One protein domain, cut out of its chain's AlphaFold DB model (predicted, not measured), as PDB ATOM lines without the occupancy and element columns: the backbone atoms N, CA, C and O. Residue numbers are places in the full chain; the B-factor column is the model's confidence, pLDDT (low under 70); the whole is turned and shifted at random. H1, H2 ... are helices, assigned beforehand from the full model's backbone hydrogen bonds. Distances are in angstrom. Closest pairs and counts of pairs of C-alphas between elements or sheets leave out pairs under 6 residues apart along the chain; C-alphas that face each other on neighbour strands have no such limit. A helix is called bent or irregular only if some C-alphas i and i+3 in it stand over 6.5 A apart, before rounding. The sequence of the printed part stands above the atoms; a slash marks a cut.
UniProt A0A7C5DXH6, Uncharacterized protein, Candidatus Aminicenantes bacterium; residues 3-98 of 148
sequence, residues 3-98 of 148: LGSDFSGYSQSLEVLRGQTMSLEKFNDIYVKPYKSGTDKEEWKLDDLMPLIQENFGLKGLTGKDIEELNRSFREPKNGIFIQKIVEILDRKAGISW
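This is residues 3 to 98 of the 148 residues of an uncharacterized protein of Candidatus Aminicenantes bacterium (UniProt A0A7C5DXH6). An elongated helical domain is built round one long helix, H5, which runs lengthwise through the middle, with H4 folded back beside it as a helical hairpin and with H1 and H2 packing on its two ends. H3 crosses H5 at a steep angle and meets H1 at a corner, while residues 38 to 49 loop round the end beyond H2 to lead into H3. The printed part has 96 residues with five named helices, H1 to H5 in chain order, and no named strand; the class is all helix. The whole is compact, with a radius of gyration of the C-alphas of 13.5 A, and spans 44 by 24 by 22 A.

H1 is residues 14 to 19, beginning at C-alpha 14 at (142.259, 177.884, 216.233). H2, residues 24 to 37, is 17.8 A long and only just irregular, with C-alphas 30 and 33 6.9 A apart. H3 is residues 50 to 57. H4, residues 64 to 74, is 15.1 A long and begins at C-alpha 64 at (124.895, 191.896, 215.115). H5, residues 79 to 94, is the longest at 23.0 A and ends at C-alpha 94 at (138.634, 180.610, 218.479).

H5 is the hub, touching three other helices. H1 touches H5, which meets it with residues 90 to 94 alone; the closest C-alphas, those of Leu 14 and Ala 94, are 5.1 A apart, at a steep tilt of 45 degrees, opposite ways. H2 touches residues 79 to 83 of H5 alone, closest at the C-alphas of Leu 24 and Ile 83, 6.4 A apart, at a steep tilt of 43 degrees, opposite ways. H4 and H5 form the hairpin, touching at a shallow tilt of 25 degrees, opposite ways; their closest C-alphas are those of Ser 73 and Phe 82, 4.5 A apart. H3 touches H1, with the C-alphas of Gly 19 and Phe 57 closest at 5.1 A, at a steep tilt of 58 degrees. H3 and H5 are close but not clearly touching, with the C-alphas of Phe 57 and Leu 90 7.6 A apart. H2 and H3 are near each other. H4 is apart from H1, H2 and H3. Packing is mostly crossed: of four touching pairs with a tilt, 1 is shallow. Every O i to N i+4 pair is within hydrogen-bond range in H3, H4 and H5, against 8 of 10 in H2 and 0 of 2 in H1, where 3 of 3 O i to N i+3 pairs are.

The C-alphas farthest apart, those of Tyr 10 and Asp 40, are 43.7 A apart. The printed part has no cut. The link from H2 to H3, 12 residues, is long. Mean pLDDT of the printed part is 92.9; residues 3 to 5 and 7 are under 70.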
ATOM      1  N   LEU A   3     140.561 175.428 227.367       69.94
ATOM      2  CA  LEU A   3     140.074 174.941 226.089       69.94
ATOM      3  C   LEU A   3     138.558 174.773 226.188       69.94
ATOM      4  O   LEU A   3     138.075 174.084 227.087       69.94
ATOM      5  N   GLY A   4     137.828 175.411 225.276       62.81
ATOM      6  CA  GLY A   4     136.371 175.439 225.300       62.81
ATOM      7  C   GLY A   4     135.787 176.593 226.118       62.81
ATOM      8  O   GLY A   4     136.451 177.231 226.942       62.81
ATOM      9  N   SER A   5     134.521 176.886 225.842       67.81
ATOM     10  CA  SER A   5     133.736 177.942 226.490       67.81
ATOM     11  C   SER A   5     132.245 177.653 226.347       67.81
ATOM     12  O   SER A   5     131.857 176.910 225.449       67.81
ATOM     13  N   ASP A   6     131.387 178.309 227.130       70.06
ATOM     14  CA  ASP A   6     129.922 178.227 226.956       70.06
ATOM     15  C   ASP A   6     129.468 178.596 225.532       70.06
ATOM     16  O   ASP A   6     128.391 178.214 225.085       70.06
ATOM     17  N   PHE A   7     130.308 179.336 224.802       67.44
ATOM     18  CA  PHE A   7     130.071 179.719 223.417       67.44
ATOM     19  C   PHE A   7     130.454 178.629 222.402       67.44
ATOM     20  O   PHE A   7     129.776 178.472 221.392       67.44
ATOM     21  N   SER A   8     131.541 177.891 222.644       72.06
ATOM     22  CA  SER A   8     132.126 176.936 221.681       72.06
ATOM     23  C   SER A   8     131.981 175.462 222.091       72.06
ATOM     24  O   SER A   8     132.268 174.555 221.305       72.06
ATOM     25  N   GLY A   9     131.509 175.197 223.311       80.12
ATOM     26  CA  GLY A   9     131.513 173.871 223.917       80.12
ATOM     27  C   GLY A   9     132.931 173.302 223.956       80.12
ATOM     28  O   GLY A   9     133.864 173.970 224.393       80.12
ATOM     29  N   TYR A  10     133.094 172.079 223.448       82.44
ATOM     30  CA  TYR A  10     134.398 171.427 223.270       82.44
ATOM     31  C   TYR A  10     135.012 171.651 221.877       82.44
ATOM     32  O   TYR A  10     136.037 171.052 221.554       82.44
ATOM     33  N   SER A  11     134.392 172.483 221.033       84.62
ATOM     34  CA  SER A  11     134.905 172.777 219.692       84.62
ATOM     35  C   SER A  11     135.927 173.906 219.742       84.62
ATOM     36  O   SER A  11     135.753 174.881 220.466       84.62
ATOM     37  N   GLN A  12     136.973 173.806 218.927       87.25
ATOM     38  CA  GLN A  12     137.974 174.860 218.774       87.25
ATOM     39  C   GLN A  12     138.151 175.209 217.306       87.25
ATOM     40  O   GLN A  12     138.187 174.329 216.448       87.25
ATOM     41  N   SER A  13     138.308 176.501 217.039       90.38
ATOM     42  CA  SER A  13     138.549 177.036 215.698       90.38
ATOM     43  C   SER A  13     139.840 177.848 215.691       90.38
ATOM     44  O   SER A  13     139.847 179.028 215.348       90.38
ATOM     45  N   LEU A  14     140.953 177.220 216.090       91.56
ATOM     46  CA  LEU A  14     142.259 177.884 216.233       91.56
ATOM     47  C   LEU A  14     142.758 178.525 214.929       91.56
ATOM     48  O   LEU A  14     143.516 179.489 214.962       91.56
ATOM     49  N   GLU A  15     142.291 178.039 213.781       91.62
ATOM     50  CA  GLU A  15     142.563 178.619 212.462       91.62
ATOM     51  C   GLU A  15     142.140 180.091 212.350       91.62
ATOM     52  O   GLU A  15     142.768 180.860 211.626       91.62
ATOM     53  N   VAL A  16     141.133 180.521 213.121       91.50
ATOM     54  CA  VAL A  16     140.699 181.926 213.176       91.50
ATOM     55  C   VAL A  16     141.825 182.835 213.684       91.50
ATOM     56  O   VAL A  16     141.959 183.962 213.209       91.50
ATOM     57  N   LEU A  17     142.691 182.341 214.576       93.88
ATOM     58  CA  LEU A  17     143.808 183.114 215.129       93.88
ATOM     59  C   LEU A  17     144.851 183.486 214.067       93.88
ATOM     60  O   LEU A  17     145.527 184.499 214.213       93.88
ATOM     61  N   ARG A  18     144.952 182.727 212.964       94.94
ATOM     62  CA  ARG A  18     145.858 183.062 211.845       94.94
ATOM     63  C   ARG A  18     145.482 184.369 211.148       94.94
ATOM     64  O   ARG A  18     146.310 184.943 210.450       94.94
ATOM     65  N   GLY A  19     144.243 184.831 211.327       94.88
ATOM     66  CA  GLY A  19     143.787 186.122 210.828       94.88
ATOM     67  C   GLY A  19     144.355 187.319 211.594       94.88
ATOM     68  O   GLY A  19     144.292 188.431 211.077       94.88
ATOM     69  N   GLN A  20     144.915 187.115 212.794       96.81
ATOM     70  CA  GLN A  20     145.572 188.179 213.542       96.81
ATOM     71  C   GLN A  20     147.001 188.397 213.043       96.81
ATOM     72  O   GLN A  20     147.916 187.631 213.341       96.81
ATOM     73  N   THR A  21     147.199 189.484 212.307       97.12
ATOM     74  CA  THR A  21     148.484 189.868 211.703       97.12
ATOM     75  C   THR A  21     149.158 191.032 212.432       97.12
ATOM     76  O   THR A  21     150.312 191.362 212.151       97.12
ATOM     77  N   MET A  22     148.470 191.640 213.403       96.44
ATOM     78  CA  MET A  22     148.964 192.758 214.204       96.44
ATOM     79  C   MET A  22     148.686 192.543 215.697       96.44
ATOM     80  O   MET A  22     147.683 191.943 216.079       96.44
ATOM     81  N   SER A  23     149.572 193.048 216.564       96.00
ATOM     82  CA  SER A  23     149.295 193.107 218.002       96.00
ATOM     83  C   SER A  23     148.286 194.208 218.329       96.00
ATOM     84  O   SER A  23     148.202 195.239 217.663       96.00
ATOM     85  N   LEU A  24     147.547 194.011 219.413       94.75
ATOM     86  CA  LEU A  24     146.564 194.966 219.920       94.75
ATOM     87  C   LEU A  24     147.171 196.317 220.297       94.75
ATOM     88  O   LEU A  24     146.578 197.357 220.031       94.75
ATOM     89  N   GLU A  25     148.354 196.294 220.912       96.12
ATOM     90  CA  GLU A  25     149.096 197.497 221.290       96.12
ATOM     91  C   GLU A  25     149.449 198.314 220.048       96.12
ATOM     92  O   GLU A  25     149.119 199.496 219.964       96.12
ATOM     93  N   LYS A  26     149.995 197.651 219.022       97.88
ATOM     94  CA  LYS A  26     150.329 198.294 217.753       97.88
ATOM     95  C   LYS A  26     149.083 198.831 217.044       97.88
ATOM     96  O   LYS A  26     149.115 199.943 216.526       97.88
ATOM     97  N   PHE A  27     147.978 198.087 217.054       97.94
ATOM     98  CA  PHE A  27     146.709 198.545 216.485       97.94
ATOM     99  C   PHE A  27     146.161 199.782 217.215       97.94
ATOM    100  O   PHE A  27     145.720 200.745 216.586       97.94
ATOM    101  N   ASN A  28     146.226 199.782 218.549       97.94
ATOM    102  CA  ASN A  28     145.821 200.915 219.372       97.94
ATOM    103  C   ASN A  28     146.661 202.162 219.074       97.94
ATOM    104  O   ASN A  28     146.106 203.248 218.928       97.94
ATOM    105  N   ASP A  29     147.977 202.003 218.967       97.94
ATOM    106  CA  ASP A  29     148.907 203.113 218.774       97.94
ATOM    107  C   ASP A  29     148.849 203.707 217.369       97.94
ATOM    108  O   ASP A  29     148.933 204.924 217.221       97.94
ATOM    109  N   ILE A  30     148.672 202.869 216.345       97.94
ATOM    110  CA  ILE A  30     148.661 203.311 214.946       97.94
ATOM    111  C   ILE A  30     147.285 203.829 214.518       97.94
ATOM    112  O   ILE A  30     147.218 204.791 213.757       97.94
ATOM    113  N   TYR A  31     146.190 203.224 214.989       97.31
ATOM    114  CA  TYR A  31     144.851 203.524 214.466       97.31
ATOM    115  C   TYR A  31     143.925 204.152 215.505       97.31
ATOM    116  O   TYR A  31     143.387 205.232 215.277       97.31
ATOM    117  N   VAL A  32     143.748 203.519 216.669       97.19
ATOM    118  CA  VAL A  32     142.698 203.929 217.620       97.19
ATOM    119  C   VAL A  32     143.034 205.238 218.332       97.19
ATOM    120  O   VAL A  32     142.185 206.128 218.405       97.19
ATOM    121  N   LYS A  33     144.255 205.372 218.867       97.19
ATOM    122  CA  LYS A  33     144.704 206.597 219.544       97.19
ATOM    123  C   LYS A  33     144.672 207.797 218.591       97.19
ATOM    124  O   LYS A  33     143.989 208.756 218.950       97.19
ATOM    125  N   PRO A  34     145.303 207.759 217.395       96.88
ATOM    126  CA  PRO A  34     145.286 208.901 216.484       96.88
ATOM    127  C   PRO A  34     143.874 209.281 216.041       96.88
ATOM    128  O   PRO A  34     143.534 210.464 216.075       96.88
ATOM    129  N   TYR A  35     143.031 208.291 215.715       96.31
ATOM    130  CA  TYR A  35     141.640 208.522 215.322       96.31
ATOM    131  C   TYR A  35     140.874 209.278 216.412       96.31
ATOM    132  O   TYR A  35     140.333 210.352 216.156       96.31
ATOM    133  N   LYS A  36     140.891 208.773 217.650       94.81
ATOM    134  CA  LYS A  36     140.135 209.370 218.760       94.81
ATOM    135  C   LYS A  36     140.691 210.704 219.247       94.81
ATOM    136  O   LYS A  36     139.929 211.508 219.766       94.81
ATOM    137  N   SER A  37     141.995 210.949 219.113       94.38
ATOM    138  CA  SER A  37     142.578 212.260 219.438       94.38
ATOM    139  C   SER A  37     142.330 213.314 218.361       94.38
ATOM    140  O   SER A  37     142.378 214.502 218.656       94.38
ATOM    141  N   GLY A  38     142.114 212.884 217.113       92.88
ATOM    142  CA  GLY A  38     141.901 213.764 215.964       92.88
ATOM    143  C   GLY A  38     140.431 214.020 215.627       92.88
ATOM    144  O   GLY A  38     140.164 214.740 214.670       92.88
ATOM    145  N   THR A  39     139.491 213.426 216.365       91.06
ATOM    146  CA  THR A  39     138.046 213.533 216.118       91.06
ATOM    147  C   THR A  39     137.285 213.780 217.413       91.06
ATOM    148  O   THR A  39     137.610 213.206 218.458       91.06
ATOM    149  N   ASP A  40     136.244 214.606 217.334       93.62
ATOM    150  CA  ASP A  40     135.330 214.816 218.453       93.62
ATOM    151  C   ASP A  40     134.592 213.520 218.799       93.62
ATOM    152  O   ASP A  40     134.281 212.696 217.934       93.62
ATOM    153  N   LYS A  41     134.307 213.330 220.090       90.19
ATOM    154  CA  LYS A  41     133.760 212.075 220.622       90.19
ATOM    155  C   LYS A  41     132.416 211.706 219.994       90.19
ATOM    156  O   LYS A  41     132.114 210.528 219.811       90.19
ATOM    157  N   GLU A  42     131.605 212.707 219.688       92.75
ATOM    158  CA  GLU A  42     130.290 212.591 219.065       92.75
ATOM    159  C   GLU A  42     130.376 212.069 217.623       92.75
ATOM    160  O   GLU A  42     129.436 211.435 217.145       92.75
ATOM    161  N   GLU A  43     131.517 212.277 216.962       94.06
ATOM    162  CA  GLU A  43     131.768 211.867 215.580       94.06
ATOM    163  C   GLU A  43     132.451 210.502 215.460       94.06
ATOM    164  O   GLU A  43     132.623 210.004 214.347       94.06
ATOM    165  N   TRP A  44     132.811 209.865 216.578       95.25
ATOM    166  CA  TRP A  44     133.430 208.542 216.566       95.25
ATOM    167  C   TRP A  44     132.513 207.501 215.915       95.25
ATOM    168  O   TRP A  44     131.448 207.155 216.440       95.25
ATOM    169  N   LYS A  45     132.969 206.931 214.797       95.31
ATOM    170  CA  LYS A  45     132.258 205.902 214.033       95.31
ATOM    171  C   LYS A  45     133.098 204.637 213.968       95.31
ATOM    172  O   LYS A  45     134.193 204.623 213.416       95.31
ATOM    173  N   LEU A  46     132.562 203.549 214.527       96.56
ATOM    174  CA  LEU A  46     133.208 202.234 214.465       96.56
ATOM    175  C   LEU A  46     133.465 201.803 213.010       96.56
ATOM    176  O   LEU A  46     134.471 201.151 212.738       96.56
ATOM    177  N   ASP A  47     132.577 202.189 212.093       96.69
ATOM    178  CA  ASP A  47     132.659 201.856 210.669       96.69
ATOM    179  C   ASP A  47     133.970 202.324 210.022       96.69
ATOM    180  O   ASP A  47     134.485 201.631 209.147       96.69
ATOM    181  N   ASP A  48     134.568 203.420 210.505       96.38
ATOM    182  CA  ASP A  48     135.846 203.927 209.990       96.38
ATOM    183  C   ASP A  48     137.022 202.995 210.330       96.38
ATOM    184  O   ASP A  48     138.021 202.943 209.611       96.38
ATOM    185  N   LEU A  49     136.911 202.233 211.423       96.81
ATOM    186  CA  LEU A  49     137.931 201.281 211.871       96.81
ATOM    187  C   LEU A  49     137.587 199.831 211.520       96.81
ATOM    188  O   LEU A  49     138.470 198.975 211.561       96.81
ATOM    189  N   MET A  50     136.336 199.529 211.165       97.38
ATOM    190  CA  MET A  50     135.880 198.165 210.889       97.38
ATOM    191  C   MET A  50     136.709 197.452 209.803       97.38
ATOM    192  O   MET A  50     137.119 196.317 210.054       97.38
ATOM    193  N   PRO A  51     137.050 198.074 208.653       97.31
ATOM    194  CA  PRO A  51     137.900 197.430 207.651       97.31
ATOM    195  C   PRO A  51     139.266 197.033 208.216       97.31
ATOM    196  O   PRO A  51     139.730 195.916 207.990       97.31
ATOM    197  N   LEU A  52     139.868 197.906 209.031       97.56
ATOM    198  CA  LEU A  52     141.160 197.661 209.667       97.56
ATOM    199  C   LEU A  52     141.065 196.533 210.698       97.56
ATOM    200  O   LEU A  52     141.981 195.721 210.801       97.56
ATOM    201  N   ILE A  53     139.958 196.444 211.440       97.25
ATOM    202  CA  ILE A  53     139.719 195.344 212.382       97.25
ATOM    203  C   ILE A  53     139.608 194.015 211.623       97.25
ATOM    204  O   ILE A  53     140.229 193.019 211.995       97.25
ATOM    205  N   GLN A  54     138.840 193.990 210.535       96.31
ATOM    206  CA  GLN A  54     138.646 192.788 209.724       96.31
ATOM    207  C   GLN A  54     139.933 192.329 209.034       96.31
ATOM    208  O   GLN A  54     140.166 191.124 208.920       96.31
ATOM    209  N   GLU A  55     140.755 193.271 208.583       96.38
ATOM    210  CA  GLU A  55     142.044 193.007 207.949       96.38
ATOM    211  C   GLU A  55     143.088 192.499 208.951       96.38
ATOM    212  O   GLU A  55     143.730 191.483 208.698       96.38
ATOM    213  N   ASN A  56     143.237 193.175 210.097       97.38
ATOM    214  CA  ASN A  56     144.327 192.906 211.040       97.38
ATOM    215  C   ASN A  56     144.021 191.794 212.052       97.38
ATOM    216  O   ASN A  56     144.958 191.274 212.654       97.38
ATOM    217  N   PHE A  57     142.745 191.446 212.256       97.12
ATOM    218  CA  PHE A  57     142.308 190.405 213.200       97.12
ATOM    219  C   PHE A  57     141.491 189.282 212.543       97.12
ATOM    220  O   PHE A  57     141.041 188.365 213.226       97.12
ATOM    221  N   GLY A  58     141.254 189.338 211.227       94.56
ATOM    222  CA  GLY A  58     140.516 188.302 210.494       94.56
ATOM    223  C   GLY A  58     139.020 188.211 210.822       94.56
ATOM    224  O   GLY A  58     138.361 187.239 210.449       94.56
ATOM    225  N   LEU A  59     138.449 189.212 211.499       93.94
ATOM    226  CA  LEU A  59     137.079 189.207 212.027       93.94
ATOM    227  C   LEU A  59     135.998 189.498 210.960       93.94
ATOM    228  O   LEU A  59     135.186 190.404 211.106       93.94
ATOM    229  N   LYS A  60     135.954 188.722 209.871       87.44
ATOM    230  CA  LYS A  60     135.062 188.972 208.712       87.44
ATOM    231  C   LYS A  60     133.596 188.549 208.912       87.44
ATOM    232  O   LYS A  60     132.726 189.010 208.184       87.44
ATOM    233  N   GLY A  61     133.310 187.691 209.893       87.44
ATOM    234  CA  GLY A  61     131.969 187.158 210.192       87.44
ATOM    235  C   GLY A  61     131.445 187.607 211.555       87.44
ATOM    236  O   GLY A  61     131.235 186.777 212.448       87.44
ATOM    237  N   LEU A  62     131.317 188.919 211.762       93.81
ATOM    238  CA  LEU A  62     130.777 189.482 213.001       93.81
ATOM    239  C   LEU A  62     129.249 189.400 213.004       93.81
ATOM    240  O   LEU A  62     128.588 189.733 212.024       93.81
ATOM    241  N   THR A  63     128.691 188.944 214.121       95.38
ATOM    242  CA  THR A  63     127.243 188.954 214.348       95.38
ATOM    243  C   THR A  63     126.768 190.364 214.709       95.38
ATOM    244  O   THR A  63     127.566 191.204 215.126       95.38
ATOM    245  N   GLY A  64     125.457 190.623 214.637       96.75
ATOM    246  CA  GLY A  64     124.895 191.896 215.115       96.75
ATOM    247  C   GLY A  64     125.252 192.188 216.578       96.75
ATOM    248  O   GLY A  64     125.579 193.320 216.920       96.75
ATOM    249  N   LYS A  65     125.299 191.144 217.418       95.62
ATOM    250  CA  LYS A  65     125.746 191.240 218.813       95.62
ATOM    251  C   LYS A  65     127.227 191.612 218.928       95.62
ATOM    252  O   LYS A  65     127.568 192.455 219.750       95.62
ATOM    253  N   ASP A  66     128.101 191.013 218.115       96.56
ATOM    254  CA  ASP A  66     129.530 191.359 218.114       96.56
ATOM    255  C   ASP A  66     129.729 192.844 217.757       96.56
ATOM    256  O   ASP A  66     130.486 193.552 218.419       96.56
ATOM    257  N   ILE A  67     129.012 193.327 216.738       97.44
ATOM    258  CA  ILE A  67     129.059 194.729 216.296       97.44
ATOM    259  C   ILE A  67     128.537 195.664 217.393       97.44
ATOM    260  O   ILE A  67     129.144 196.700 217.657       97.44
ATOM    261  N   GLU A  68     127.445 195.299 218.068       97.69
ATOM    262  CA  GLU A  68     126.900 196.078 219.181       97.69
ATOM    263  C   GLU A  68     127.899 196.183 220.346       97.69
ATOM    264  O   GLU A  68     128.123 197.270 220.883       97.69
ATOM    265  N   GLU A  69     128.535 195.070 220.723       97.50
ATOM    266  CA  GLU A  69     129.539 195.041 221.787       97.50
ATOM    267  C   GLU A  69     130.784 195.868 221.432       97.50
ATOM    268  O   GLU A  69     131.278 196.599 222.294       97.50
ATOM    269  N   LEU A  70     131.254 195.805 220.177       97.88
ATOM    270  CA  LEU A  70     132.345 196.648 219.672       97.88
ATOM    271  C   LEU A  70     131.972 198.128 219.674       97.88
ATOM    272  O   LEU A  70     132.771 198.960 220.088       97.88
ATOM    273  N   ASN A  71     130.766 198.476 219.229       97.31
ATOM    274  CA  ASN A  71     130.335 199.870 219.175       97.31
ATOM    275  C   ASN A  71     130.204 200.455 220.588       97.31
ATOM    276  O   ASN A  71     130.619 201.585 220.845       97.31
ATOM    277  N   ARG A  72     129.686 199.664 221.535       97.25
ATOM    278  CA  ARG A  72     129.601 200.057 222.944       97.25
ATOM    279  C   ARG A  72     130.987 200.310 223.535       97.25
ATOM    280  O   ARG A  72     131.206 201.373 224.104       97.25
ATOM    281  N   SER A  73     131.924 199.375 223.370       97.69
ATOM    282  CA  SER A  73     133.284 199.525 223.901       97.69
ATOM    283  C   SER A  73     134.078 200.623 223.188       97.69
ATOM    284  O   SER A  73     134.892 201.296 223.815       97.69
ATOM    285  N   PHE A  74     133.812 200.875 221.903       97.19
ATOM    286  CA  PHE A  74     134.446 201.949 221.143       97.19
ATOM    287  C   PHE A  74     134.091 203.340 221.674       97.19
ATOM    288  O   PHE A  74     134.940 204.229 221.663       97.19
ATOM    289  N   ARG A  75     132.881 203.531 222.207       94.56
ATOM    290  CA  ARG A  75     132.436 204.812 222.789       94.56
ATOM    291  C   ARG A  75     133.065 205.130 224.147       94.56
ATOM    292  O   ARG A  75     132.950 206.264 224.626       94.56
ATOM    293  N   GLU A  76     133.755 204.170 224.755       95.00
ATOM    294  CA  GLU A  76     134.452 204.387 226.015       95.00
ATOM    295  C   GLU A  76     135.655 205.331 225.838       95.00
ATOM    296  O   GLU A  76     136.413 205.208 224.866       95.00
ATOM    297  N   PRO A  77     135.893 206.260 226.788       89.12
ATOM    298  CA  PRO A  77     137.067 207.133 226.750       89.12
ATOM    299  C   PRO A  77     138.388 206.358 226.827       89.12
ATOM    300  O   PRO A  77     139.393 206.769 226.254       89.12
ATOM    301  N   LYS A  78     138.399 205.228 227.544       93.81
ATOM    302  CA  LYS A  78     139.586 204.382 227.690       93.81
ATOM    303  C   LYS A  78     139.667 203.394 226.533       93.81
ATOM    304  O   LYS A  78     138.925 202.415 226.501       93.81
ATOM    305  N   ASN A  79     140.639 203.589 225.643       95.38
ATOM    306  CA  ASN A  79     140.857 202.696 224.500       95.38
ATOM    307  C   ASN A  79     141.050 201.231 224.895       95.38
ATOM    308  O   ASN A  79     140.622 200.356 224.152       95.38
ATOM    309  N   GLY A  80     141.632 200.957 226.069       95.00
ATOM    310  CA  GLY A  80     141.830 199.591 226.560       95.00
ATOM    311  C   GLY A  80     140.551 198.747 226.556       95.00
ATOM    312  O   GLY A  80     140.615 197.580 226.192       95.00
ATOM    313  N   ILE A  81     139.385 199.344 226.837       95.94
ATOM    314  CA  ILE A  81     138.097 198.629 226.845       95.94
ATOM    315  C   ILE A  81     137.709 198.180 225.429       95.94
ATOM    316  O   ILE A  81     137.268 197.050 225.218       95.94
ATOM    317  N   PHE A  82     137.902 199.052 224.439       97.50
ATOM    318  CA  PHE A  82     137.663 198.725 223.034       97.50
ATOM    319  C   PHE A  82     138.623 197.646 222.532       97.50
ATOM    320  O   PHE A  82     138.201 196.660 221.933       97.50
ATOM    321  N   ILE A  83     139.910 197.816 222.831       96.88
ATOM    322  CA  ILE A  83     140.968 196.895 222.422       96.88
ATOM    323  C   ILE A  83     140.754 195.502 223.028       96.88
ATOM    324  O   ILE A  83     140.812 194.510 222.307       96.88
ATOM    325  N   GLN A  84     140.426 195.423 224.319       95.50
ATOM    326  CA  GLN A  84     140.100 194.164 224.989       95.50
ATOM    327  C   GLN A  84     138.869 193.498 224.363       95.50
ATOM    328  O   GLN A  84     138.863 192.287 224.159       95.50
ATOM    329  N   LYS A  85     137.858 194.275 223.951       97.38
ATOM    330  CA  LYS A  85     136.665 193.714 223.305       97.38
ATOM    331  C   LYS A  85     136.960 193.041 221.961       97.38
ATOM    332  O   LYS A  85     136.339 192.025 221.656       97.38
ATOM    333  N   ILE A  86     137.895 193.578 221.172       97.12
ATOM    334  CA  ILE A  86     138.333 192.941 219.918       97.12
ATOM    335  C   ILE A  86     138.891 191.539 220.210       97.12
ATOM    336  O   ILE A  86     138.522 190.581 219.529       97.12
ATOM    337  N   VAL A  87     139.710 191.407 221.260       93.75
ATOM    338  CA  VAL A  87     140.276 190.119 221.701       93.75
ATOM    339  C   VAL A  87     139.204 189.174 222.183       93.75
ATOM    340  O   VAL A  87     139.172 188.037 221.746       93.75
ATOM    341  N   GLU A  88     138.293 189.630 223.040       94.12
ATOM    342  CA  GLU A  88     137.242 188.763 223.570       94.12
ATOM    343  C   GLU A  88     136.383 188.162 222.449       94.12
ATOM    344  O   GLU A  88     135.988 186.997 222.509       94.12
ATOM    345  N   ILE A  89     136.106 188.932 221.395       95.38
ATOM    346  CA  ILE A  89     135.390 188.429 220.220       95.38
ATOM    347  C   ILE A  89     136.228 187.389 219.472       95.38
ATOM    348  O   ILE A  89     135.687 186.350 219.079       95.38
ATOM    349  N   LEU A  90     137.523 187.646 219.280       94.81
ATOM    350  CA  LEU A  90     138.440 186.700 218.651       94.81
ATOM    351  C   LEU A  90     138.549 185.398 219.463       94.81
ATOM    352  O   LEU A  90     138.396 184.317 218.899       94.81
ATOM    353  N   ASP A  91     138.705 185.503 220.780       93.00
ATOM    354  CA  ASP A  91     138.799 184.395 221.728       93.00
ATOM    355  C   ASP A  91     137.538 183.525 221.699       93.00
ATOM    356  O   ASP A  91     137.626 182.300 221.558       93.00
ATOM    357  N   ARG A  92     136.345 184.146 221.734       92.12
ATOM    358  CA  ARG A  92     135.065 183.430 221.593       92.12
ATOM    359  C   ARG A  92     135.003 182.655 220.283       92.12
ATOM    360  O   ARG A  92     134.601 181.495 220.288       92.12
ATOM    361  N   LYS A  93     135.407 183.272 219.168       91.56
ATOM    362  CA  LYS A  93     135.405 182.613 217.852       91.56
ATOM    363  C   LYS A  93     136.450 181.499 217.761       91.56
ATOM    364  O   LYS A  93     136.187 180.500 217.102       91.56
ATOM    365  N   ALA A  94     137.593 181.636 218.429       92.56
ATOM    366  CA  ALA A  94     138.634 180.610 218.479       92.56
ATOM    367  C   ALA A  94     138.309 179.457 219.450       92.56
ATOM    368  O   ALA A  94     138.844 178.359 219.288       92.56
ATOM    369  N   GLY A  95     137.410 179.675 220.416       91.88
ATOM    370  CA  GLY A  95     137.075 178.702 221.459       91.88
ATOM    371  C   GLY A  95     138.102 178.659 222.595       91.88
ATOM    372  O   GLY A  95     138.326 177.603 223.190       91.88
ATOM    373  N   ILE A  96     138.745 179.796 222.877       91.31
ATOM    374  CA  ILE A  96     139.736 179.953 223.951       91.31
ATOM    375  C   ILE A  96     139.245 180.952 224.999       91.31
ATOM    376  O   ILE A  96     138.353 181.761 224.743       91.31
ATOM    377  N   SER A  97     139.816 180.888 226.201       90.00
ATOM    378  CA  SER A  97     139.525 181.851 227.266       90.00
ATOM    379  C   SER A  97     140.689 182.034 228.240       90.00
ATOM    380  O   SER A  97     141.550 181.158 228.415       90.00
ATOM    381  N   TRP A  98     140.677 183.179 228.923       90.19
ATOM    382  CA  TRP A  98     141.631 183.562 229.960       90.19
ATOM    383  C   TRP A  98     140.944 183.580 231.325       90.19
ATOM    384  O   TRP A  98     139.872 184.152 231.478       90.19
TER     385      TRP A  98